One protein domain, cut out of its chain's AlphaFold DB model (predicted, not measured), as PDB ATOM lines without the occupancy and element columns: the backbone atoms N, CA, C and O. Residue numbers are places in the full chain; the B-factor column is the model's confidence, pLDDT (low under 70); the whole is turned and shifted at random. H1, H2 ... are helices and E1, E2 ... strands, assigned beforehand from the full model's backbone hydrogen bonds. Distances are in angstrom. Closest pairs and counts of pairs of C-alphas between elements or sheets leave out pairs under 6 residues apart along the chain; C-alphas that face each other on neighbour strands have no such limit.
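What this domain is: This is residues 41 to 124 of the 124 residues of the protein "Subtilisin" of Phytophthora infestans (strain T30-4) (UniProt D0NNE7). This domain has little regular structure: one helix, H1, and one strand, E1, run side by side and in reverse directions amid long loops. Residues 76 to 92 loop out at one end, while residues 99 to 124 swing out at the other and fold back along E1. The printed part has 84 residues with one named helix, then one named strand; the class is mixed, with only 17 residues in named elements. It is compact, with a radius of gyration of the C-alphas of 13.5 A and spans of 39 by 27 by 18 A.

How they stand to each other: H1, residues 65 to 75, and E1, residues 93 to 98, have centres 10.3 A apart. Their closest C-alphas, of Ala 75 and Ile 94, are 7.1 A apart. E1 pairs with no named strand. In H1 every O i to N i+4 pair is within hydrogen-bond range.

Where its parts are: H1 measures 15.2 A from C-alpha 65 at (195.919, 197.709, 300.119) to C-alpha 75. E1 measures 16.1 A and ends at C-alpha 98, (190.938, 198.163, 289.310).

The domain as a whole: The farthest C-alphas, of Gly 81 and His 111, are 40.8 A apart. The printed part has no cut. The link from H1 to E1 is long, 17 residues. Mean pLDDT of the printed part is 71.3; residues 51 to 65 and 112 to 124 are among those under 70.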
ATOM      1  N   THR A  41     190.002 199.153 294.628       77.88
ATOM      2  CA  THR A  41     191.212 199.943 294.418       77.88
ATOM      3  C   THR A  41     192.439 199.104 294.766       77.88
ATOM      4  O   THR A  41     192.606 198.730 295.930       77.88
ATOM      5  N   GLY A  42     193.295 198.844 293.774       74.81
ATOM      6  CA  GLY A  42     194.597 198.183 293.927       74.81
ATOM      7  C   GLY A  42     194.569 196.709 294.361       74.81
ATOM      8  O   GLY A  42     193.885 196.305 295.300       74.81
ATOM      9  N   LEU A  43     195.388 195.888 293.702       77.94
ATOM     10  CA  LEU A  43     195.610 194.489 294.064       77.94
ATOM     11  C   LEU A  43     197.104 194.165 294.031       77.94
ATOM     12  O   LEU A  43     197.759 194.279 292.996       77.94
ATOM     13  N   ASN A  44     197.648 193.719 295.161       79.06
ATOM     14  CA  ASN A  44     199.005 193.206 295.241       79.06
ATOM     15  C   ASN A  44     199.029 191.729 294.829       79.06
ATOM     16  O   ASN A  44     198.882 190.835 295.662       79.06
ATOM     17  N   LEU A  45     199.269 191.480 293.543       76.44
ATOM     18  CA  LEU A  45     199.371 190.131 292.970       76.44
ATOM     19  C   LEU A  45     200.554 189.319 293.516       76.44
ATOM     20  O   LEU A  45     200.580 188.103 293.374       76.44
ATOM     21  N   TYR A  46     201.537 189.977 294.139       76.44
ATOM     22  CA  TYR A  46     202.681 189.310 294.761       76.44
ATOM     23  C   TYR A  46     202.417 188.907 296.217       76.44
ATOM     24  O   TYR A  46     203.306 188.356 296.871       76.44
ATOM     25  N   HIS A  47     201.225 189.192 296.748       78.94
ATOM     26  CA  HIS A  47     200.855 188.764 298.088       78.94
ATOM     27  C   HIS A  47     200.695 187.241 298.130       78.94
ATOM     28  O   HIS A  47     200.061 186.641 297.268       78.94
ATOM     29  N   ASP A  48     201.195 186.611 299.193       80.81
ATOM     30  CA  ASP A  48     201.158 185.156 299.393       80.81
ATOM     31  C   ASP A  48     199.741 184.545 299.454       80.81
ATOM     32  O   ASP A  48     199.601 183.328 299.551       80.81
ATOM     33  N   GLN A  49     198.702 185.382 299.465       79.88
ATOM     34  CA  GLN A  49     197.305 184.972 299.496       79.88
ATOM     35  C   GLN A  49     196.761 184.652 298.106       79.88
ATOM     36  O   GLN A  49     195.675 184.087 298.025       79.88
ATOM     37  N   PHE A  50     197.491 184.978 297.038       81.25
ATOM     38  CA  PHE A  50     197.048 184.759 295.666       81.25
ATOM     39  C   PHE A  50     197.981 183.793 294.943       81.25
ATOM     40  O   PHE A  50     199.204 183.882 295.049       81.25
ATOM     41  N   ASP A  51     197.370 182.855 294.228       68.94
ATOM     42  CA  ASP A  51     198.039 181.879 293.376       68.94
ATOM     43  C   ASP A  51     197.785 182.287 291.922       68.94
ATOM     44  O   ASP A  51     196.646 182.234 291.460       68.94
ATOM     45  N   HIS A  52     198.817 182.777 291.235       64.12
ATOM     46  CA  HIS A  52     198.743 183.163 289.826       64.12
ATOM     47  C   HIS A  52     199.957 182.623 289.061       64.12
ATOM     48  O   HIS A  52     201.108 182.912 289.408       64.12
ATOM     49  N   ASP A  53     199.676 181.904 287.973       54.09
ATOM     50  CA  ASP A  53     200.677 181.360 287.047       54.09
ATOM     51  C   ASP A  53     201.249 182.435 286.096       54.09
ATOM     52  O   ASP A  53     202.407 182.351 285.679       54.09
ATOM     53  N   GLU A  54     200.497 183.503 285.807       52.88
ATOM     54  CA  GLU A  54     200.906 184.597 284.914       52.88
ATOM     55  C   GLU A  54     201.275 185.864 285.704       52.88
ATOM     56  O   GLU A  54     200.495 186.799 285.867       52.88
ATOM     57  N   ARG A  55     202.514 185.916 286.207       52.66
ATOM     58  CA  ARG A  55     203.059 187.052 286.987       52.66
ATOM     59  C   ARG A  55     203.499 188.259 286.146       52.66
ATOM     60  O   ARG A  55     204.331 189.045 286.602       52.66
ATOM     61  N   ASP A  56     202.991 188.402 284.927       46.09
ATOM     62  CA  ASP A  56     203.507 189.369 283.952       46.09
ATOM     63  C   ASP A  56     202.623 190.618 283.836       46.09
ATOM     64  O   ASP A  56     202.089 190.946 282.776       46.09
ATOM     65  N   ILE A  57     202.407 191.320 284.955       47.62
ATOM     66  CA  ILE A  57     201.710 192.610 284.948       47.62
ATOM     67  C   ILE A  57     202.489 193.619 285.799       47.62
ATOM     68  O   ILE A  57     202.471 193.584 287.021       47.62
ATOM     69  N   PHE A  58     203.224 194.462 285.067       45.31
ATOM     70  CA  PHE A  58     203.889 195.729 285.389       45.31
ATOM     71  C   PHE A  58     203.882 196.221 286.856       45.31
ATOM     72  O   PHE A  58     202.816 196.382 287.449       45.31
ATOM     73  N   PRO A  59     205.048 196.626 287.405       43.12
ATOM     74  CA  PRO A  59     205.164 197.239 288.723       43.12
ATOM     75  C   PRO A  59     204.763 198.720 288.657       43.12
ATOM     76  O   PRO A  59     205.581 199.608 288.890       43.12
ATOM     77  N   GLU A  60     203.518 199.027 288.304       49.84
ATOM     78  CA  GLU A  60     202.991 200.367 288.551       49.84
ATOM     79  C   GLU A  60     202.547 200.419 290.012       49.84
ATOM     80  O   GLU A  60     201.489 199.928 290.375       49.84
ATOM     81  N   THR A  61     203.451 200.934 290.852       46.72
ATOM     82  CA  THR A  61     203.235 201.438 292.220       46.72
ATOM     83  C   THR A  61     201.971 200.895 292.897       46.72
ATOM     84  O   THR A  61     200.901 201.500 292.822       46.72
ATOM     85  N   ILE A  62     202.121 199.751 293.574       54.56
ATOM     86  CA  ILE A  62     201.100 199.131 294.426       54.56
ATOM     87  C   ILE A  62     200.729 200.148 295.503       54.56
ATOM     88  O   ILE A  62     201.401 200.286 296.521       54.56
ATOM     89  N   THR A  63     199.685 200.917 295.241       52.09
ATOM     90  CA  THR A  63     199.157 201.895 296.183       52.09
ATOM     91  C   THR A  63     197.658 201.733 296.159       52.09
ATOM     92  O   THR A  63     196.978 202.441 295.432       52.09
ATOM     93  N   CYS A  64     197.195 200.708 296.874       56.66
ATOM     94  CA  CYS A  64     195.910 200.598 297.563       56.66
ATOM     95  C   CYS A  64     195.823 199.163 298.119       56.66
ATOM     96  O   CYS A  64     195.613 198.202 297.384       56.66
ATOM     97  N   ASP A  65     196.006 199.008 299.432       67.12
ATOM     98  CA  ASP A  65     195.919 197.709 300.119       67.12
ATOM     99  C   ASP A  65     194.467 197.232 300.307       67.12
ATOM    100  O   ASP A  65     194.232 196.105 300.746       67.12
ATOM    101  N   HIS A  66     193.478 198.072 299.977       81.06
ATOM    102  CA  HIS A  66     192.067 197.763 300.195       81.06
ATOM    103  C   HIS A  66     191.594 196.601 299.317       81.06
ATOM    104  O   HIS A  66     191.104 195.608 299.857       81.06
ATOM    105  N   GLY A  67     191.835 196.644 298.001       80.81
ATOM    106  CA  GLY A  67     191.451 195.554 297.106       80.81
ATOM    107  C   GLY A  67     192.206 194.258 297.399       80.81
ATOM    108  O   GLY A  67     191.606 193.187 297.376       80.81
ATOM    109  N   THR A  68     193.477 194.347 297.803       83.44
ATOM    110  CA  THR A  68     194.262 193.207 298.322       83.44
ATOM    111  C   THR A  68     193.603 192.574 299.549       83.44
ATOM    112  O   THR A  68     193.464 191.355 299.627       83.44
ATOM    113  N   HIS A  69     193.162 193.388 300.507       86.88
ATOM    114  CA  HIS A  69     192.496 192.899 301.708       86.88
ATOM    115  C   HIS A  69     191.129 192.276 301.391       86.88
ATOM    116  O   HIS A  69     190.842 191.174 301.860       86.88
ATOM    117  N   VAL A  70     190.314 192.926 300.552       90.00
ATOM    118  CA  VAL A  70     189.007 192.411 300.105       90.00
ATOM    119  C   VAL A  70     189.168 191.093 299.343       90.00
ATOM    120  O   VAL A  70     188.476 190.119 299.643       90.00
ATOM    121  N   ALA A  71     190.126 191.023 298.420       88.44
ATOM    122  CA  ALA A  71     190.454 189.805 297.688       88.44
ATOM    123  C   ALA A  71     190.930 188.683 298.618       88.44
ATOM    124  O   ALA A  71     190.500 187.540 298.465       88.44
ATOM    125  N   GLY A  72     191.730 189.002 299.639       87.94
ATOM    126  CA  GLY A  72     192.148 188.044 300.662       87.94
ATOM    127  C   GLY A  72     190.980 187.497 301.492       87.94
ATOM    128  O   GLY A  72     190.908 186.292 301.727       87.94
ATOM    129  N   LEU A  73     190.022 188.347 301.884       90.12
ATOM    130  CA  LEU A  73     188.814 187.914 302.604       90.12
ATOM    131  C   LEU A  73     187.949 186.966 301.769       90.12
ATOM    132  O   LEU A  73     187.344 186.035 302.306       90.12
ATOM    133  N   LEU A  74     187.874 187.210 300.464       91.31
ATOM    134  CA  LEU A  74     187.003 186.464 299.573       91.31
ATOM    135  C   LEU A  74     187.633 185.155 299.100       91.31
ATOM    136  O   LEU A  74     186.998 184.114 299.218       91.31
ATOM    137  N   ALA A  75     188.868 185.198 298.607       90.25
ATOM    138  CA  ALA A  75     189.498 184.086 297.897       90.25
ATOM    139  C   ALA A  75     190.987 183.894 298.247       90.25
ATOM    140  O   ALA A  75     191.701 183.192 297.536       90.25
ATOM    141  N   GLY A  76     191.464 184.469 299.358       89.38
ATOM    142  CA  GLY A  76     192.819 184.220 299.849       89.38
ATOM    143  C   GLY A  76     193.064 182.727 300.088       89.38
ATOM    144  O   GLY A  76     192.342 182.089 300.855       89.38
ATOM    145  N   SER A  77     194.066 182.157 299.429       86.25
ATOM    146  CA  SER A  77     194.325 180.711 299.438       86.25
ATOM    147  C   SER A  77     195.528 180.306 300.289       86.25
ATOM    148  O   SER A  77     195.752 179.115 300.502       86.25
ATOM    149  N   SER A  78     196.290 181.286 300.790       85.06
ATOM    150  CA  SER A  78     197.636 181.101 301.341       85.06
ATOM    151  C   SER A  78     198.476 180.153 300.479       85.06
ATOM    152  O   SER A  78     198.736 179.010 300.852       85.06
ATOM    153  N   PHE A  79     198.946 180.644 299.333       79.44
ATOM    154  CA  PHE A  79     199.737 179.885 298.362       79.44
ATOM    155  C   PHE A  79     200.922 179.146 299.004       79.44
ATOM    156  O   PHE A  79     201.190 177.982 298.718       79.44
ATOM    157  N   SER A  80     201.614 179.803 299.939       79.31
ATOM    158  CA  SER A  80     202.751 179.206 300.649       79.31
ATOM    159  C   SER A  80     202.370 178.108 301.655       79.31
ATOM    160  O   SER A  80     203.256 177.434 302.184       79.31
ATOM    161  N   GLY A  81     201.084 177.975 301.990       78.88
ATOM    162  CA  GLY A  81     200.567 177.122 303.060       78.88
ATOM    163  C   GLY A  81     200.954 177.574 304.472       78.88
ATOM    164  O   GLY A  81     200.684 176.865 305.440       78.88
ATOM    165  N   LYS A  82     201.613 178.734 304.622       78.19
ATOM    166  CA  LYS A  82     202.112 179.229 305.917       78.19
ATOM    167  C   LYS A  82     201.057 179.970 306.735       78.19
ATOM    168  O   LYS A  82     201.289 180.217 307.918       78.19
ATOM    169  N   HIS A  83     199.920 180.324 306.138       74.25
ATOM    170  CA  HIS A  83     198.871 181.091 306.799       74.25
ATOM    171  C   HIS A  83     197.571 180.286 306.841       74.25
ATOM    172  O   HIS A  83     197.101 179.767 305.838       74.25
ATOM    173  N   ALA A  84     196.969 180.206 308.028       71.81
ATOM    174  CA  ALA A  84     195.693 179.517 308.238       71.81
ATOM    175  C   ALA A  84     194.471 180.351 307.801       71.81
ATOM    176  O   ALA A  84     193.343 179.860 307.823       71.81
ATOM    177  N   ASN A  85     194.684 181.621 307.441       70.75
ATOM    178  CA  ASN A  85     193.625 182.557 307.085       70.75
ATOM    179  C   ASN A  85     193.236 182.348 305.623       70.75
ATOM    180  O   ASN A  85     193.813 182.963 304.736       70.75
ATOM    181  N   LEU A  86     192.276 181.459 305.395       84.62
ATOM    182  CA  LEU A  86     191.706 181.220 304.077       84.62
ATOM    183  C   LEU A  86     190.472 182.103 303.870       84.62
ATOM    184  O   LEU A  86     189.599 182.152 304.746       84.62
ATOM    185  N   GLY A  87     190.369 182.734 302.704       88.94
ATOM    186  CA  GLY A  87     189.198 183.483 302.259       88.94
ATOM    187  C   GLY A  87     187.995 182.575 302.015       88.94
ATOM    188  O   GLY A  87     188.144 181.371 301.822       88.94
ATOM    189  N   ILE A  88     186.786 183.131 302.059       91.88
ATOM    190  CA  ILE A  88     185.506 182.395 302.021       91.88
ATOM    191  C   ILE A  88     185.480 181.269 300.967       91.88
ATOM    192  O   ILE A  88     185.105 180.140 301.289       91.88
ATOM    193  N   VAL A  89     185.938 181.561 299.748       92.00
ATOM    194  CA  VAL A  89     186.072 180.644 298.611       92.00
ATOM    195  C   VAL A  89     187.533 180.532 298.168       92.00
ATOM    196  O   VAL A  89     187.924 180.961 297.089       92.00
ATOM    197  N   ASP A  90     188.362 179.926 299.013       90.88
ATOM    198  CA  ASP A  90     189.814 179.800 298.818       90.88
ATOM    199  C   ASP A  90     190.253 178.905 297.638       90.88
ATOM    200  O   ASP A  90     191.449 178.709 297.415       90.88
ATOM    201  N   LYS A  91     189.297 178.330 296.895       90.81
ATOM    202  CA  LYS A  91     189.523 177.595 295.640       90.81
ATOM    203  C   LYS A  91     188.937 178.283 294.405       90.81
ATOM    204  O   LYS A  91     189.034 177.717 293.318       90.81
ATOM    205  N   ALA A  92     188.342 179.464 294.560       89.62
ATOM    206  CA  ALA A  92     187.855 180.256 293.437       89.62
ATOM    207  C   ALA A  92     188.991 180.975 292.705       89.62
ATOM    208  O   ALA A  92     190.040 181.271 293.277       89.62
ATOM    209  N   ARG A  93     188.743 181.298 291.437       86.69
ATOM    210  CA  ARG A  93     189.593 182.176 290.628       86.69
ATOM    211  C   ARG A  93     189.110 183.613 290.770       86.69
ATOM    212  O   ARG A  93     187.904 183.862 290.758       86.69
ATOM    213  N   ILE A  94     190.040 184.548 290.914       82.94
ATOM    214  CA  ILE A  94     189.727 185.968 291.074       82.94
ATOM    215  C   ILE A  94     189.866 186.658 289.727       82.94
ATOM    216  O   ILE A  94     190.918 186.579 289.107       82.94
ATOM    217  N   GLU A  95     188.837 187.400 289.337       85.31
ATOM    218  CA  GLU A  95     188.925 188.406 288.287       85.31
ATOM    219  C   GLU A  95     188.879 189.782 288.944       85.31
ATOM    220  O   GLU A  95     187.837 190.221 289.427       85.31
ATOM    221  N   PHE A  96     190.009 190.475 289.011       81.06
ATOM    222  CA  PHE A  96     190.050 191.797 289.632       81.06
ATOM    223  C   PHE A  96     189.838 192.896 288.592       81.06
ATOM    224  O   PHE A  96     190.361 192.808 287.490       81.06
ATOM    225  N   MET A  97     189.097 193.942 288.939       81.69
ATOM    226  CA  MET A  97     188.914 195.158 288.160       81.69
ATOM    227  C   MET A  97     189.340 196.339 289.024       81.69
ATOM    228  O   MET A  97     188.639 196.714 289.964       81.69
ATOM    229  N   ASP A  98     190.474 196.938 288.670       77.88
ATOM    230  CA  ASP A  98     190.938 198.163 289.310       77.88
ATOM    231  C   ASP A  98     190.114 199.361 288.818       77.88
ATOM    232  O   ASP A  98     189.997 199.603 287.611       77.88
ATOM    233  N   ILE A  99     189.513 200.097 289.754       75.69
ATOM    234  CA  ILE A  99     188.755 201.330 289.469       75.69
ATOM    235  C   ILE A  99     189.585 202.601 289.668       75.69
ATOM    236  O   ILE A  99     189.074 203.712 289.498       75.69
ATOM    237  N   GLY A 100     190.873 202.448 289.965       70.50
ATOM    238  CA  GLY A 100     191.818 203.529 290.168       70.50
ATOM    239  C   GLY A 100     192.184 203.715 291.632       70.50
ATOM    240  O   GLY A 100     191.674 203.055 292.532       70.50
ATOM    241  N   THR A 101     193.090 204.652 291.876       68.88
ATOM    242  CA  THR A 101     193.588 204.925 293.223       68.88
ATOM    243  C   THR A 101     192.828 206.079 293.860       68.88
ATOM    244  O   THR A 101     192.476 207.063 293.200       68.88
ATOM    245  N   GLN A 102     192.582 205.966 295.164       66.81
ATOM    246  CA  GLN A 102     192.031 207.041 295.978       66.81
ATOM    247  C   GLN A 102     193.095 207.521 296.969       66.81
ATOM    248  O   GLN A 102     193.882 206.729 297.483       66.81
ATOM    249  N   SER A 103     193.132 208.826 297.243       70.44
ATOM    250  CA  SER A 103     193.959 209.349 298.334       70.44
ATOM    251  C   SER A 103     193.504 208.765 299.676       70.44
ATOM    252  O   SER A 103     192.304 208.700 299.934       70.44
ATOM    253  N   GLU A 104     194.435 208.410 300.566       70.94
ATOM    254  CA  GLU A 104     194.102 207.905 301.911       70.94
ATOM    255  C   GLU A 104     193.213 208.873 302.711       70.94
ATOM    256  O   GLU A 104     192.377 208.450 303.508       70.94
ATOM    257  N   THR A 105     193.332 210.183 302.469       75.00
ATOM    258  CA  THR A 105     192.531 211.220 303.146       75.00
ATOM    259  C   THR A 105     191.051 211.207 302.754       75.00
ATOM    260  O   THR A 105     190.240 211.856 303.415       75.00
ATOM    261  N   CYS A 106     190.694 210.462 301.710       68.00
ATOM    262  CA  CYS A 106     189.340 210.355 301.178       68.00
ATOM    263  C   CYS A 106     188.552 209.148 301.702       68.00
ATOM    264  O   CYS A 106     187.379 208.991 301.352       68.00
ATOM    265  N   ALA A 107     189.143 208.318 302.565       66.88
ATOM    266  CA  ALA A 107     188.441 207.198 303.182       66.88
ATOM    267  C   ALA A 107     187.190 207.681 303.948       66.88
ATOM    268  O   ALA A 107     187.273 208.501 304.863       66.88
ATOM    269  N   GLY A 108     186.013 207.177 303.563       62.91
ATOM    270  CA  GLY A 108     184.729 207.544 304.176       62.91
ATOM    271  C   GLY A 108     184.172 208.917 303.770       62.91
ATOM    272  O   GLY A 108     183.182 209.357 304.354       62.91
ATOM    273  N   GLN A 109     184.769 209.594 302.782       71.94
ATOM    274  CA  GLN A 109     184.272 210.862 302.242       71.94
ATOM    275  C   GLN A 109     183.535 210.664 300.909       71.94
ATOM    276  O   GLN A 109     183.882 209.804 300.101       71.94
ATOM    277  N   LEU A 110     182.513 211.488 300.663       65.75
ATOM    278  CA  LEU A 110     181.791 211.529 299.386       65.75
ATOM    279  C   LEU A 110     182.452 212.528 298.423       65.75
ATOM    280  O   LEU A 110     183.001 213.539 298.852       65.75
ATOM    281  N   HIS A 111     182.341 212.266 297.117       70.38
ATOM    282  CA  HIS A 111     182.823 213.133 296.024       70.38
ATOM    283  C   HIS A 111     184.346 213.323 295.936       70.38
ATOM    284  O   HIS A 111     184.823 214.313 295.381       70.38
ATOM    285  N   CYS A 112     185.119 212.362 296.429       68.38
ATOM    286  CA  CYS A 112     186.550 212.330 296.170       68.38
ATOM    287  C   CYS A 112     186.855 211.871 294.742       68.38
ATOM    288  O   CYS A 112     186.270 210.906 294.248       68.38
ATOM    289  N   ALA A 113     187.801 212.552 294.096       69.19
ATOM    290  CA  ALA A 113     188.296 212.147 292.791       69.19
ATOM    291  C   ALA A 113     189.072 210.827 292.905       69.19
ATOM    292  O   ALA A 113     189.901 210.660 293.800       69.19
ATOM    293  N   LEU A 114     188.812 209.912 291.974       69.81
ATOM    294  CA  LEU A 114     189.657 208.750 291.732       69.81
ATOM    295  C   LEU A 114     190.638 209.104 290.619       69.81
ATOM    296  O   LEU A 114     190.248 209.667 289.591       69.81
ATOM    297  N   THR A 115     191.909 208.760 290.793       65.88
ATOM    298  CA  THR A 115     192.853 208.760 289.677       65.88
ATOM    299  C   THR A 115     192.611 207.499 288.862       65.88
ATOM    300  O   THR A 115     192.954 206.400 289.288       65.88
ATOM    301  N   SER A 116     191.973 207.665 287.699       52.47
ATOM    302  CA  SER A 116     191.652 206.569 286.779       52.47
ATOM    303  C   SER A 116     192.933 205.926 286.252       52.47
ATOM    304  O   SER A 116     193.572 206.437 285.331       52.47
ATOM    305  N   GLN A 117     193.302 204.786 286.829       53.00
ATOM    306  CA  GLN A 117     194.277 203.881 286.243       53.00
ATOM    307  C   GLN A 117     193.516 202.906 285.342       53.00
ATOM    308  O   GLN A 117     193.228 201.790 285.727       53.00
ATOM    309  N   ARG A 118     193.128 203.373 284.148       48.25
ATOM    310  CA  ARG A 118     192.682 202.553 283.003       48.25
ATOM    311  C   ARG A 118     191.604 201.486 283.332       48.25
ATOM    312  O   ARG A 118     191.912 200.366 283.712       48.25
ATOM    313  N   PHE A 119     190.335 201.818 283.068       40.50
ATOM    314  CA  PHE A 119     189.176 200.913 283.185       40.50
ATOM    315  C   PHE A 119     189.452 199.492 282.647       40.50
ATOM    316  O   PHE A 119     189.684 199.321 281.450       40.50
ATOM    317  N   GLY A 120     189.346 198.489 283.527       46.78
ATOM    318  CA  GLY A 120     189.192 197.077 283.164       46.78
ATOM    319  C   GLY A 120     190.471 196.369 282.712       46.78
ATOM    320  O   GLY A 120     190.668 196.128 281.522       46.78
ATOM    321  N   ARG A 121     191.304 195.936 283.662       52.19
ATOM    322  CA  ARG A 121     192.227 194.810 283.451       52.19
ATOM    323  C   ARG A 121     191.723 193.624 284.253       52.19
ATOM    324  O   ARG A 121     191.895 193.636 285.459       52.19
ATOM    325  N   PHE A 122     191.116 192.649 283.579       47.31
ATOM    326  CA  PHE A 122     190.801 191.346 284.159       47.31
ATOM    327  C   PHE A 122     192.102 190.561 284.317       47.31
ATOM    328  O   PHE A 122     192.850 190.400 283.351       47.31
ATOM    329  N   TYR A 123     192.374 190.106 285.532       53.25
ATOM    330  CA  TYR A 123     193.440 189.154 285.821       53.25
ATOM    331  C   TYR A 123     192.810 187.761 285.706       53.25
ATOM    332  O   TYR A 123     191.836 187.501 286.408       53.25
ATOM    333  N   LEU A 124     193.264 186.943 284.748       44.66
ATOM    334  CA  LEU A 124     192.729 185.600 284.474       44.66
ATOM    335  C   LEU A 124     193.514 184.516 285.221       44.66
ATOM    336  O   LEU A 124     194.726 184.710 285.458       44.66
TER     337      LEU A 124